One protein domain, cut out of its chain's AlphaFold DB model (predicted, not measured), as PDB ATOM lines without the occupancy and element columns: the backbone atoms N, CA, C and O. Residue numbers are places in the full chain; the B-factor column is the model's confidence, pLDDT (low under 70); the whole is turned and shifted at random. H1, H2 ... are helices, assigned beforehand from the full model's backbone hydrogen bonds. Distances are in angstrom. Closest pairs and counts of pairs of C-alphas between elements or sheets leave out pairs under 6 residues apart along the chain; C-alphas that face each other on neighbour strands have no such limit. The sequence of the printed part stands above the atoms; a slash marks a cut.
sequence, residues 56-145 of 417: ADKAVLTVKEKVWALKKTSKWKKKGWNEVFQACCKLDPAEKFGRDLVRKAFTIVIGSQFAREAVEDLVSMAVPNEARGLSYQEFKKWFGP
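This is residues 56 to 145 of the 417 residues of the protein "Hypothetical protein" of Symbiodinium sp. CCMP2592 (UniProt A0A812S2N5). What is the shape? An arm, H1, of which residues 56 to 62 and 68 to 73 stand free, leads into a body where H3 packs steeply between H2 and H4, with short H5 near both of those. What makes it? The 90 printed residues have five named helices, H1 to H5, and no named strand: all helix, compact, radius of gyration of the C-alphas 13.1 A, spans 38 by 28 by 26 A.

Which helices touch? H1, residues 56 to 73, touches no helix. H2, residues 78 to 91, touches H3, residues 99 to 110, at a steep tilt of 53 degrees, closest C-alphas Ala 87 and Ala 105, 5.1 A. H3 touches H4, residues 116 to 126, closest C-alphas Arg 103 and Val 123, 6.0 A. Are the backbones bonded? In these and H5, residues 136 to 143, every O i to N i+4 pair is within hydrogen-bond range.

Where does H1 begin? C-alpha 56 is at (-48.324, -3.169, 6.401). How long are the helices? From first to last C-alpha, H1 measures 25.5 A, H2 20.3 A, H3 16.4 A, H4 15.3 A and H5 10.6 A. Where does H5 end? C-alpha 143 is at (-32.552, -23.600, 4.476).

Is it unbroken? The printed part has no cut and no long link. Where is confidence low? Residues 56 to 77, 112 to 115 and 144 to 145 have pLDDT under 70.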
ATOM      1  N   ALA A  56     -48.742  -1.886   6.967       38.78
ATOM      2  CA  ALA A  56     -48.324  -3.169   6.401       38.78
ATOM      3  C   ALA A  56     -46.788  -3.308   6.361       38.78
ATOM      4  O   ALA A  56     -46.253  -4.320   6.818       38.78
ATOM      5  N   ASP A  57     -46.067  -2.268   5.942       37.91
ATOM      6  CA  ASP A  57     -44.599  -2.257   5.912       37.91
ATOM      7  C   ASP A  57     -43.990  -2.343   7.319       37.91
ATOM      8  O   ASP A  57     -43.009  -3.058   7.547       37.91
ATOM      9  N   LYS A  58     -44.623  -1.698   8.306       40.75
ATOM     10  CA  LYS A  58     -44.221  -1.791   9.716       40.75
ATOM     11  C   LYS A  58     -44.457  -3.194  10.289       40.75
ATOM     12  O   LYS A  58     -43.608  -3.701  11.024       40.75
ATOM     13  N   ALA A  59     -45.548  -3.864   9.913       38.47
ATOM     14  CA  ALA A  59     -45.792  -5.261  10.280       38.47
ATOM     15  C   ALA A  59     -44.754  -6.209   9.645       38.47
ATOM     16  O   ALA A  59     -44.212  -7.074  10.332       38.47
ATOM     17  N   VAL A  60     -44.390  -5.991   8.376       37.84
ATOM     18  CA  VAL A  60     -43.342  -6.758   7.674       37.84
ATOM     19  C   VAL A  60     -41.963  -6.561   8.316       37.84
ATOM     20  O   VAL A  60     -41.216  -7.531   8.471       37.84
ATOM     21  N   LEU A  61     -41.620  -5.342   8.742       36.59
ATOM     22  CA  LEU A  61     -40.375  -5.058   9.470       36.59
ATOM     23  C   LEU A  61     -40.344  -5.744  10.844       36.59
ATOM     24  O   LEU A  61     -39.349  -6.381  11.185       36.59
ATOM     25  N   THR A  62     -41.463  -5.728  11.572       45.34
ATOM     26  CA  THR A  62     -41.582  -6.383  12.890       45.34
ATOM     27  C   THR A  62     -41.450  -7.909  12.781       45.34
ATOM     28  O   THR A  62     -40.860  -8.563  13.643       45.34
ATOM     29  N   VAL A  63     -41.959  -8.500  11.695       40.66
ATOM     30  CA  VAL A  63     -41.778  -9.927  11.390       40.66
ATOM     31  C   VAL A  63     -40.315 -10.221  11.044       40.66
ATOM     32  O   VAL A  63     -39.746 -11.150  11.609       40.66
ATOM     33  N   LYS A  64     -39.652  -9.408  10.208       44.59
ATOM     34  CA  LYS A  64     -38.221  -9.587   9.880       44.59
ATOM     35  C   LYS A  64     -37.314  -9.527  11.116       44.59
ATOM     36  O   LYS A  64     -36.377 -10.320  11.217       44.59
ATOM     37  N   GLU A  65     -37.608  -8.651  12.074       49.00
ATOM     38  CA  GLU A  65     -36.868  -8.545  13.339       49.00
ATOM     39  C   GLU A  65     -37.091  -9.756  14.253       49.00
ATOM     40  O   GLU A  65     -36.125 -10.305  14.790       49.00
ATOM     41  N   LYS A  66     -38.333 -10.252  14.367       47.38
ATOM     42  CA  LYS A  66     -38.646 -11.493  15.103       47.38
ATOM     43  C   LYS A  66     -37.995 -12.726  14.467       47.38
ATOM     44  O   LYS A  66     -37.516 -13.604  15.182       47.38
ATOM     45  N   VAL A  67     -37.905 -12.762  13.138       48.44
ATOM     46  CA  VAL A  67     -37.215 -13.810  12.367       48.44
ATOM     47  C   VAL A  67     -35.707 -13.773  12.598       48.44
ATOM     48  O   VAL A  67     -35.083 -14.814  12.814       48.44
ATOM     49  N   TRP A  68     -35.104 -12.586  12.591       51.53
ATOM     50  CA  TRP A  68     -33.683 -12.429  12.888       51.53
ATOM     51  C   TRP A  68     -33.364 -12.779  14.347       51.53
ATOM     52  O   TRP A  68     -32.349 -13.426  14.612       51.53
ATOM     53  N   ALA A  69     -34.267 -12.441  15.273       54.19
ATOM     54  CA  ALA A  69     -34.181 -12.839  16.670       54.19
ATOM     55  C   ALA A  69     -34.269 -14.364  16.823       54.19
ATOM     56  O   ALA A  69     -33.348 -14.932  17.388       54.19
ATOM     57  N   LEU A  70     -35.264 -15.050  16.244       50.00
ATOM     58  CA  LEU A  70     -35.378 -16.521  16.285       50.00
ATOM     59  C   LEU A  70     -34.171 -17.228  15.654       50.00
ATOM     60  O   LEU A  70     -33.697 -18.231  16.184       50.00
ATOM     61  N   LYS A  71     -33.616 -16.694  14.562       55.53
ATOM     62  CA  LYS A  71     -32.406 -17.238  13.922       55.53
ATOM     63  C   LYS A  71     -31.143 -17.048  14.778       55.53
ATOM     64  O   LYS A  71     -30.213 -17.841  14.659       55.53
ATOM     65  N   LYS A  72     -31.106 -16.020  15.637       53.34
ATOM     66  CA  LYS A  72     -30.016 -15.758  16.595       53.34
ATOM     67  C   LYS A  72     -30.193 -16.464  17.942       53.34
ATOM     68  O   LYS A  72     -29.196 -16.861  18.537       53.34
ATOM     69  N   THR A  73     -31.421 -16.580  18.442       46.56
ATOM     70  CA  THR A  73     -31.730 -17.089  19.788       46.56
ATOM     71  C   THR A  73     -31.994 -18.585  19.800       46.56
ATOM     72  O   THR A  73     -31.717 -19.248  20.802       46.56
ATOM     73  N   SER A  74     -32.482 -19.158  18.698       47.16
ATOM     74  CA  SER A  74     -32.668 -20.599  18.627       47.16
ATOM     75  C   SER A  74     -31.312 -21.278  18.418       47.16
ATOM     76  O   SER A  74     -30.618 -21.083  17.421       47.16
ATOM     77  N   LYS A  75     -30.943 -22.176  19.339       49.56
ATOM     78  CA  LYS A  75     -29.899 -23.202  19.141       49.56
ATOM     79  C   LYS A  75     -30.269 -24.196  18.024       49.56
ATOM     80  O   LYS A  75     -29.751 -25.314  17.989       49.56
ATOM     81  N   TRP A  76     -31.178 -23.829  17.125       61.81
ATOM     82  CA  TRP A  76     -31.645 -24.648  16.027       61.81
ATOM     83  C   TRP A  76     -30.596 -24.599  14.921       61.81
ATOM     84  O   TRP A  76     -30.644 -23.845  13.952       61.81
ATOM     85  N   LYS A  77     -29.543 -25.382  15.163       66.69
ATOM     86  CA  LYS A  77     -28.416 -25.568  14.256       66.69
ATOM     87  C   LYS A  77     -28.930 -26.109  12.920       66.69
ATOM     88  O   LYS A  77     -29.990 -26.725  12.856       66.69
ATOM     89  N   LYS A  78     -28.092 -26.003  11.884       70.88
ATOM     90  CA  LYS A  78     -28.231 -26.640  10.554       70.88
ATOM     91  C   LYS A  78     -28.807 -28.075  10.593       70.88
ATOM     92  O   LYS A  78     -29.451 -28.506   9.647       70.88
ATOM     93  N   LYS A  79     -28.595 -28.794  11.705       78.38
ATOM     94  CA  LYS A  79     -29.155 -30.115  12.014       78.38
ATOM     95  C   LYS A  79     -30.695 -30.161  12.037       78.38
ATOM     96  O   LYS A  79     -31.245 -31.012  11.356       78.38
ATOM     97  N   GLY A  80     -31.377 -29.248  12.737       81.69
ATOM     98  CA  GLY A  80     -32.846 -29.282  12.861       81.69
ATOM     99  C   GLY A  80     -33.551 -29.046  11.524       81.69
ATOM    100  O   GLY A  80     -34.492 -29.746  11.172       81.69
ATOM    101  N   TRP A  81     -33.019 -28.133  10.711       80.81
ATOM    102  CA  TRP A  81     -33.515 -27.889   9.355       80.81
ATOM    103  C   TRP A  81     -33.324 -29.088   8.422       80.81
ATOM    104  O   TRP A  81     -34.212 -29.412   7.638       80.81
ATOM    105  N   ASN A  82     -32.189 -29.780   8.543       82.50
ATOM    106  CA  ASN A  82     -31.926 -30.989   7.770       82.50
ATOM    107  C   ASN A  82     -32.854 -32.147   8.182       82.50
ATOM    108  O   ASN A  82     -33.261 -32.938   7.340       82.50
ATOM    109  N   GLU A  83     -33.230 -32.233   9.460       85.88
ATOM    110  CA  GLU A  83     -34.200 -33.219   9.951       85.88
ATOM    111  C   GLU A  83     -35.612 -32.943   9.409       85.88
ATOM    112  O   GLU A  83     -36.279 -33.877   8.964       85.88
ATOM    113  N   VAL A  84     -36.049 -31.675   9.360       84.56
ATOM    114  CA  VAL A  84     -37.353 -31.295   8.768       84.56
ATOM    115  C   VAL A  84     -37.381 -31.639   7.286       84.56
ATOM    116  O   VAL A  84     -38.345 -32.219   6.795       84.56
ATOM    117  N   PHE A  85     -36.294 -31.352   6.579       85.06
ATOM    118  CA  PHE A  85     -36.157 -31.709   5.176       85.06
ATOM    119  C   PHE A  85     -36.226 -33.220   4.937       85.06
ATOM    120  O   PHE A  85     -37.002 -33.680   4.103       85.06
ATOM    121  N   GLN A  86     -35.472 -34.007   5.709       87.38
ATOM    122  CA  GLN A  86     -35.523 -35.466   5.621       87.38
ATOM    123  C   GLN A  86     -36.920 -36.010   5.942       87.38
ATOM    124  O   GLN A  86     -37.347 -36.982   5.323       87.38
ATOM    125  N   ALA A  87     -37.648 -35.391   6.874       88.31
ATOM    126  CA  ALA A  87     -39.036 -35.744   7.150       88.31
ATOM    127  C   ALA A  87     -39.956 -35.417   5.960       88.31
ATOM    128  O   ALA A  87     -40.762 -36.265   5.588       88.31
ATOM    129  N   CYS A  88     -39.798 -34.260   5.307       86.31
ATOM    130  CA  CYS A  88     -40.533 -33.928   4.081       86.31
ATOM    131  C   CYS A  88     -40.275 -34.950   2.963       86.31
ATOM    132  O   CYS A  88     -41.231 -35.482   2.409       86.31
ATOM    133  N   CYS A  89     -39.011 -35.286   2.681       85.44
ATOM    134  CA  CYS A  89     -38.652 -36.263   1.645       85.44
ATOM    135  C   CYS A  89     -39.165 -37.680   1.947       85.44
ATOM    136  O   CYS A  89     -39.467 -38.432   1.027       85.44
ATOM    137  N   LYS A  90     -39.268 -38.057   3.230       88.19
ATOM    138  CA  LYS A  90     -39.862 -39.338   3.647       88.19
ATOM    139  C   LYS A  90     -41.382 -39.360   3.501       88.19
ATOM    140  O   LYS A  90     -41.937 -40.417   3.226       88.19
ATOM    141  N   LEU A  91     -42.044 -38.230   3.750       85.94
ATOM    142  CA  LEU A  91     -43.500 -38.126   3.689       85.94
ATOM    143  C   LEU A  91     -44.016 -37.983   2.251       85.94
ATOM    144  O   LEU A  91     -45.096 -38.488   1.962       85.94
ATOM    145  N   ASP A  92     -43.268 -37.311   1.372       86.69
ATOM    146  CA  ASP A  92     -43.609 -37.185  -0.046       86.69
ATOM    147  C   ASP A  92     -42.344 -37.082  -0.928       86.69
ATOM    148  O   ASP A  92     -41.652 -36.057  -0.909       86.69
ATOM    149  N   PRO A  93     -42.023 -38.125  -1.716       79.81
ATOM    150  CA  PRO A  93     -40.890 -38.108  -2.635       79.81
ATOM    151  C   PRO A  93     -41.141 -37.282  -3.911       79.81
ATOM    152  O   PRO A  93     -40.209 -37.097  -4.686       79.81
ATOM    153  N   ALA A  94     -42.351 -36.758  -4.152       72.31
ATOM    154  CA  ALA A  94     -42.715 -36.070  -5.399       72.31
ATOM    155  C   ALA A  94     -42.173 -34.623  -5.547       72.31
ATOM    156  O   ALA A  94     -42.684 -33.851  -6.360       72.31
ATOM    157  N   GLU A  95     -41.150 -34.237  -4.771       72.12
ATOM    158  CA  GLU A  95     -40.414 -32.952  -4.818       72.12
ATOM    159  C   GLU A  95     -41.246 -31.654  -4.691       72.12
ATOM    160  O   GLU A  95     -40.716 -30.547  -4.854       72.12
ATOM    161  N   LYS A  96     -42.540 -31.756  -4.360       84.38
ATOM    162  CA  LYS A  96     -43.419 -30.615  -4.076       84.38
ATOM    163  C   LYS A  96     -43.875 -30.648  -2.627       84.38
ATOM    164  O   LYS A  96     -44.741 -31.425  -2.243       84.38
ATOM    165  N   PHE A  97     -43.328 -29.748  -1.821       87.00
ATOM    166  CA  PHE A  97     -43.644 -29.681  -0.402       87.00
ATOM    167  C   PHE A  97     -44.827 -28.737  -0.166       87.00
ATOM    168  O   PHE A  97     -44.677 -27.514  -0.109       87.00
ATOM    169  N   GLY A  98     -46.028 -29.306  -0.061       89.44
ATOM    170  CA  GLY A  98     -47.231 -28.571   0.334       89.44
ATOM    171  C   GLY A  98     -47.179 -28.096   1.791       89.44
ATOM    172  O   GLY A  98     -46.457 -28.655   2.619       89.44
ATOM    173  N   ARG A  99     -47.987 -27.082   2.125       89.00
ATOM    174  CA  ARG A  99     -48.065 -26.486   3.472       89.00
ATOM    175  C   ARG A  99     -48.300 -27.534   4.568       89.00
ATOM    176  O   ARG A  99     -47.607 -27.538   5.582       89.00
ATOM    177  N   ASP A 100     -49.214 -28.470   4.326       89.44
ATOM    178  CA  ASP A 100     -49.537 -29.547   5.269       89.44
ATOM    179  C   ASP A 100     -48.402 -30.550   5.462       89.44
ATOM    180  O   ASP A 100     -48.219 -31.082   6.557       89.44
ATOM    181  N   LEU A 101     -47.622 -30.802   4.414       90.31
ATOM    182  CA  LEU A 101     -46.474 -31.695   4.480       90.31
ATOM    183  C   LEU A 101     -45.363 -31.079   5.333       90.31
ATOM    184  O   LEU A 101     -44.847 -31.726   6.241       90.31
ATOM    185  N   VAL A 102     -45.054 -29.801   5.087       88.50
ATOM    186  CA  VAL A 102     -44.068 -29.038   5.861       88.50
ATOM    187  C   VAL A 102     -44.503 -28.939   7.326       88.50
ATOM    188  O   VAL A 102     -43.698 -29.178   8.224       88.50
ATOM    189  N   ARG A 103     -45.796 -28.696   7.584       90.31
ATOM    190  CA  ARG A 103     -46.388 -28.723   8.931       90.31
ATOM    191  C   ARG A 103     -46.172 -30.069   9.622       90.31
ATOM    192  O   ARG A 103     -45.675 -30.101  10.744       90.31
ATOM    193  N   LYS A 104     -46.496 -31.184   8.956       90.38
ATOM    194  CA  LYS A 104     -46.279 -32.538   9.499       90.38
ATOM    195  C   LYS A 104     -44.803 -32.802   9.793       90.38
ATOM    196  O   LYS A 104     -44.489 -33.331  10.856       90.38
ATOM    197  N   ALA A 105     -43.905 -32.396   8.899       90.06
ATOM    198  CA  ALA A 105     -42.467 -32.545   9.087       90.06
ATOM    199  C   ALA A 105     -41.956 -31.768  10.313       90.06
ATOM    200  O   ALA A 105     -41.209 -32.324  11.118       90.06
ATOM    201  N   PHE A 106     -42.409 -30.528  10.521       87.69
ATOM    202  CA  PHE A 106     -42.078 -29.770  11.731       87.69
ATOM    203  C   PHE A 106     -42.626 -30.421  13.002       87.69
ATOM    204  O   PHE A 106     -41.889 -30.533  13.979       87.69
ATOM    205  N   THR A 107     -43.868 -30.911  12.991       86.69
ATOM    206  CA  THR A 107     -44.450 -31.615  14.146       86.69
ATOM    207  C   THR A 107     -43.667 -32.882  14.500       86.69
ATOM    208  O   THR A 107     -43.489 -33.177  15.680       86.69
ATOM    209  N   ILE A 108     -43.161 -33.616  13.502       86.56
ATOM    210  CA  ILE A 108     -42.334 -34.815  13.715       86.56
ATOM    211  C   ILE A 108     -40.984 -34.456  14.347       86.56
ATOM    212  O   ILE A 108     -40.539 -35.138  15.264       86.56
ATOM    213  N   VAL A 109     -40.327 -33.399  13.863       85.19
ATOM    214  CA  VAL A 109     -38.954 -33.055  14.276       85.19
ATOM    215  C   VAL A 109     -38.912 -32.308  15.604       85.19
ATOM    216  O   VAL A 109     -38.013 -32.524  16.411       85.19
ATOM    217  N   ILE A 110     -39.876 -31.425  15.839       82.62
ATOM    218  CA  ILE A 110     -39.947 -30.614  17.055       82.62
ATOM    219  C   ILE A 110     -40.691 -31.358  18.180       82.62
ATOM    220  O   ILE A 110     -40.484 -31.075  19.360       82.62
ATOM    221  N   GLY A 111     -41.535 -32.330  17.822       74.81
ATOM    222  CA  GLY A 111     -42.467 -32.983  18.733       74.81
ATOM    223  C   GLY A 111     -43.713 -32.130  18.998       74.81
ATOM    224  O   GLY A 111     -43.736 -30.919  18.773       74.81
ATOM    225  N   SER A 112     -44.770 -32.756  19.523       66.69
ATOM    226  CA  SER A 112     -46.067 -32.115  19.814       66.69
ATOM    227  C   SER A 112     -46.031 -31.062  20.933       66.69
ATOM    228  O   SER A 112     -47.063 -30.482  21.259       66.69
ATOM    229  N   GLN A 113     -44.865 -30.825  21.539       51.66
ATOM    230  CA  GLN A 113     -44.704 -29.977  22.723       51.66
ATOM    231  C   GLN A 113     -44.516 -28.490  22.395       51.66
ATOM    232  O   GLN A 113     -44.595 -27.652  23.290       51.66
ATOM    233  N   PHE A 114     -44.279 -28.137  21.130       67.38
ATOM    234  CA  PHE A 114     -44.259 -26.738  20.715       67.38
ATOM    235  C   PHE A 114     -45.669 -26.227  20.428       67.38
ATOM    236  O   PHE A 114     -46.508 -26.940  19.877       67.38
ATOM    237  N   ALA A 115     -45.915 -24.962  20.783       65.38
ATOM    238  CA  ALA A 115     -47.173 -24.293  20.493       65.38
ATOM    239  C   ALA A 115     -47.480 -24.398  18.993       65.38
ATOM    240  O   ALA A 115     -46.669 -24.002  18.153       65.38
ATOM    241  N   ARG A 116     -48.665 -24.922  18.666       76.88
ATOM    242  CA  ARG A 116     -49.169 -25.079  17.293       76.88
ATOM    243  C   ARG A 116     -49.034 -23.788  16.474       76.88
ATOM    244  O   ARG A 116     -48.719 -23.845  15.292       76.88
ATOM    245  N   GLU A 117     -49.196 -22.643  17.129       78.88
ATOM    246  CA  GLU A 117     -49.032 -21.301  16.560       78.88
ATOM    247  C   GLU A 117     -47.604 -21.040  16.052       78.88
ATOM    248  O   GLU A 117     -47.427 -20.556  14.941       78.88
ATOM    249  N   ALA A 118     -46.572 -21.462  16.793       76.12
ATOM    250  CA  ALA A 118     -45.182 -21.306  16.361       76.12
ATOM    251  C   ALA A 118     -44.860 -22.176  15.133       76.12
ATOM    252  O   ALA A 118     -44.066 -21.780  14.278       76.12
ATOM    253  N   VAL A 119     -45.486 -23.354  15.022       81.12
ATOM    254  CA  VAL A 119     -45.362 -24.210  13.831       81.12
ATOM    255  C   VAL A 119     -46.068 -23.569  12.634       81.12
ATOM    256  O   VAL A 119     -45.510 -23.578  11.541       81.12
ATOM    257  N   GLU A 120     -47.245 -22.962  12.819       85.62
ATOM    258  CA  GLU A 120     -47.928 -22.224  11.747       85.62
ATOM    259  C   GLU A 120     -47.141 -21.016  11.252       85.62
ATOM    260  O   GLU A 120     -47.097 -20.783  10.044       85.62
ATOM    261  N   ASP A 121     -46.492 -20.277  12.149       84.25
ATOM    262  CA  ASP A 121     -45.649 -19.143  11.770       84.25
ATOM    263  C   ASP A 121     -44.464 -19.614  10.915       84.25
ATOM    264  O   ASP A 121     -44.208 -19.071   9.839       84.25
ATOM    265  N   LEU A 122     -43.792 -20.695  11.326       79.81
ATOM    266  CA  LEU A 122     -42.684 -21.291  10.571       79.81
ATOM    267  C   LEU A 122     -43.129 -21.847   9.211       79.81
ATOM    268  O   LEU A 122     -42.424 -21.695   8.214       79.81
ATOM    269  N   VAL A 123     -44.306 -22.471   9.156       83.81
ATOM    270  CA  VAL A 123     -44.891 -23.015   7.924       83.81
ATOM    271  C   VAL A 123     -45.319 -21.894   6.974       83.81
ATOM    272  O   VAL A 123     -45.043 -21.988   5.781       83.81
ATOM    273  N   SER A 124     -45.924 -20.819   7.485       84.56
ATOM    274  CA  SER A 124     -46.316 -19.640   6.694       84.56
ATOM    275  C   SER A 124     -45.100 -18.897   6.142       84.56
ATOM    276  O   SER A 124     -45.145 -18.355   5.041       84.56
ATOM    277  N   MET A 125     -43.990 -18.897   6.887       77.94
ATOM    278  CA  MET A 125     -42.714 -18.364   6.415       77.94
ATOM    279  C   MET A 125     -42.102 -19.222   5.308       77.94
ATOM    280  O   MET A 125     -41.582 -18.681   4.335       77.94
ATOM    281  N   ALA A 126     -42.138 -20.548   5.464       77.69
ATOM    282  CA  ALA A 126     -41.580 -21.463   4.480       77.69
ATOM    283  C   ALA A 126     -42.416 -21.457   3.192       77.69
ATOM    284  O   ALA A 126     -41.863 -21.322   2.106       77.69
ATOM    285  N   VAL A 127     -43.742 -21.569   3.308       85.56
ATOM    286  CA  VAL A 127     -44.683 -21.714   2.189       85.56
ATOM    287  C   VAL A 127     -45.623 -20.497   2.146       85.56
ATOM    288  O   VAL A 127     -46.780 -20.601   2.552       85.56
ATOM    289  N   PRO A 128     -45.171 -19.328   1.650       75.75
ATOM    290  CA  PRO A 128     -45.977 -18.104   1.659       75.75
ATOM    291  C   PRO A 128     -47.184 -18.148   0.707       75.75
ATOM    292  O   PRO A 128     -48.058 -17.290   0.786       75.75
ATOM    293  N   ASN A 129     -47.244 -19.125  -0.204       81.75
ATOM    294  CA  ASN A 129     -48.367 -19.322  -1.117       81.75
ATOM    295  C   ASN A 129     -48.907 -20.754  -0.998       81.75
ATOM    296  O   ASN A 129     -48.273 -21.705  -1.461       81.75
ATOM    297  N   GLU A 130     -50.090 -20.889  -0.398       75.88
ATOM    298  CA  GLU A 130     -50.724 -22.181  -0.103       75.88
ATOM    299  C   GLU A 130     -50.980 -23.026  -1.354       75.88
ATOM    300  O   GLU A 130     -50.855 -24.248  -1.305       75.88
ATOM    301  N   ALA A 131     -51.278 -22.386  -2.489       73.31
ATOM    302  CA  ALA A 131     -51.690 -23.077  -3.708       73.31
ATOM    303  C   ALA A 131     -50.520 -23.678  -4.504       73.31
ATOM    304  O   ALA A 131     -50.719 -24.595  -5.299       73.31
ATOM    305  N   ARG A 132     -49.300 -23.151  -4.336       80.69
ATOM    306  CA  ARG A 132     -48.156 -23.497  -5.199       80.69
ATOM    307  C   ARG A 132     -47.239 -24.568  -4.600       80.69
ATOM    308  O   ARG A 132     -46.559 -25.258  -5.358       80.69
ATOM    309  N   GLY A 133     -47.244 -24.724  -3.273       82.12
ATOM    310  CA  GLY A 133     -46.239 -25.519  -2.560       82.12
ATOM    311  C   GLY A 133     -44.821 -24.959  -2.745       82.12
ATOM    312  O   GLY A 133     -44.603 -23.994  -3.478       82.12
ATOM    313  N   LEU A 134     -43.845 -25.556  -2.065       83.69
ATOM    314  CA  LEU A 134     -42.425 -25.275  -2.280       83.69
ATOM    315  C   LEU A 134     -41.822 -26.313  -3.218       83.69
ATOM    316  O   LEU A 134     -41.930 -27.514  -2.966       83.69
ATOM    317  N   SER A 135     -41.121 -25.857  -4.252       86.00
ATOM    318  CA  SER A 135     -40.189 -26.725  -4.972       86.00
ATOM    319  C   SER A 135     -38.958 -27.034  -4.117       86.00
ATOM    320  O   SER A 135     -38.566 -26.250  -3.245       86.00
ATOM    321  N   TYR A 136     -38.285 -28.142  -4.424       78.94
ATOM    322  CA  TYR A 136     -37.000 -28.511  -3.825       78.94
ATOM    323  C   TYR A 136     -35.977 -27.360  -3.813       78.94
ATOM    324  O   TYR A 136     -35.324 -27.096  -2.805       78.94
ATOM    325  N   GLN A 137     -35.867 -26.625  -4.925       81.62
ATOM    326  CA  GLN A 137     -34.914 -25.519  -5.069       81.62
ATOM    327  C   GLN A 137     -35.285 -24.307  -4.201       81.62
ATOM    328  O   GLN A 137     -34.403 -23.643  -3.655       81.62
ATOM    329  N   GLU A 138     -36.577 -24.013  -4.048       82.81
ATOM    330  CA  GLU A 138     -37.056 -22.946  -3.161       82.81
ATOM    331  C   GLU A 138     -36.844 -23.318  -1.691       82.81
ATOM    332  O   GLU A 138     -36.362 -22.490  -0.918       82.81
ATOM    333  N   PHE A 139     -37.101 -24.580  -1.334       78.88
ATOM    334  CA  PHE A 139     -36.793 -25.119  -0.013       78.88
ATOM    335  C   PHE A 139     -35.284 -24.991   0.277       78.88
ATOM    336  O   PHE A 139     -34.875 -24.382   1.266       78.88
ATOM    337  N   LYS A 140     -34.423 -25.436  -0.644       77.19
ATOM    338  CA  LYS A 140     -32.958 -25.342  -0.518       77.19
ATOM    339  C   LYS A 140     -32.451 -23.900  -0.366       77.19
ATOM    340  O   LYS A 140     -31.546 -23.652   0.430       77.19
ATOM    341  N   LYS A 141     -33.043 -22.924  -1.070       78.88
ATOM    342  CA  LYS A 141     -32.691 -21.494  -0.926       78.88
ATOM    343  C   LYS A 141     -32.975 -20.949   0.473       78.88
ATOM    344  O   LYS A 141     -32.201 -20.133   0.968       78.88
ATOM    345  N   TRP A 142     -34.056 -21.395   1.109       70.62
ATOM    346  CA  TRP A 142     -34.430 -20.949   2.452       70.62
ATOM    347  C   TRP A 142     -33.558 -21.559   3.550       70.62
ATOM    348  O   TRP A 142     -33.192 -20.868   4.505       70.62
ATOM    349  N   PHE A 143     -33.195 -22.833   3.403       70.50
ATOM    350  CA  PHE A 143     -32.552 -23.600   4.476       70.50
ATOM    351  C   PHE A 143     -31.039 -23.799   4.289       70.50
ATOM    352  O   PHE A 143     -30.349 -24.234   5.215       70.50
ATOM    353  N   GLY A 144     -30.499 -23.369   3.143       65.31
ATOM    354  CA  GLY A 144     -29.083 -23.467   2.795       65.31
ATOM    355  C   GLY A 144     -28.676 -24.881   2.362       65.31
ATOM    356  O   GLY A 144     -29.475 -25.812   2.450       65.31
ATOM    357  N   PRO A 145     -27.429 -25.069   1.893       58.25
ATOM    358  CA  PRO A 145     -26.963 -26.372   1.435       58.25
ATOM    359  C   PRO A 145     -26.977 -27.390   2.585       58.25
ATOM    360  O   PRO A 145     -26.403 -27.154   3.661       58.25
TER     361      PRO A 145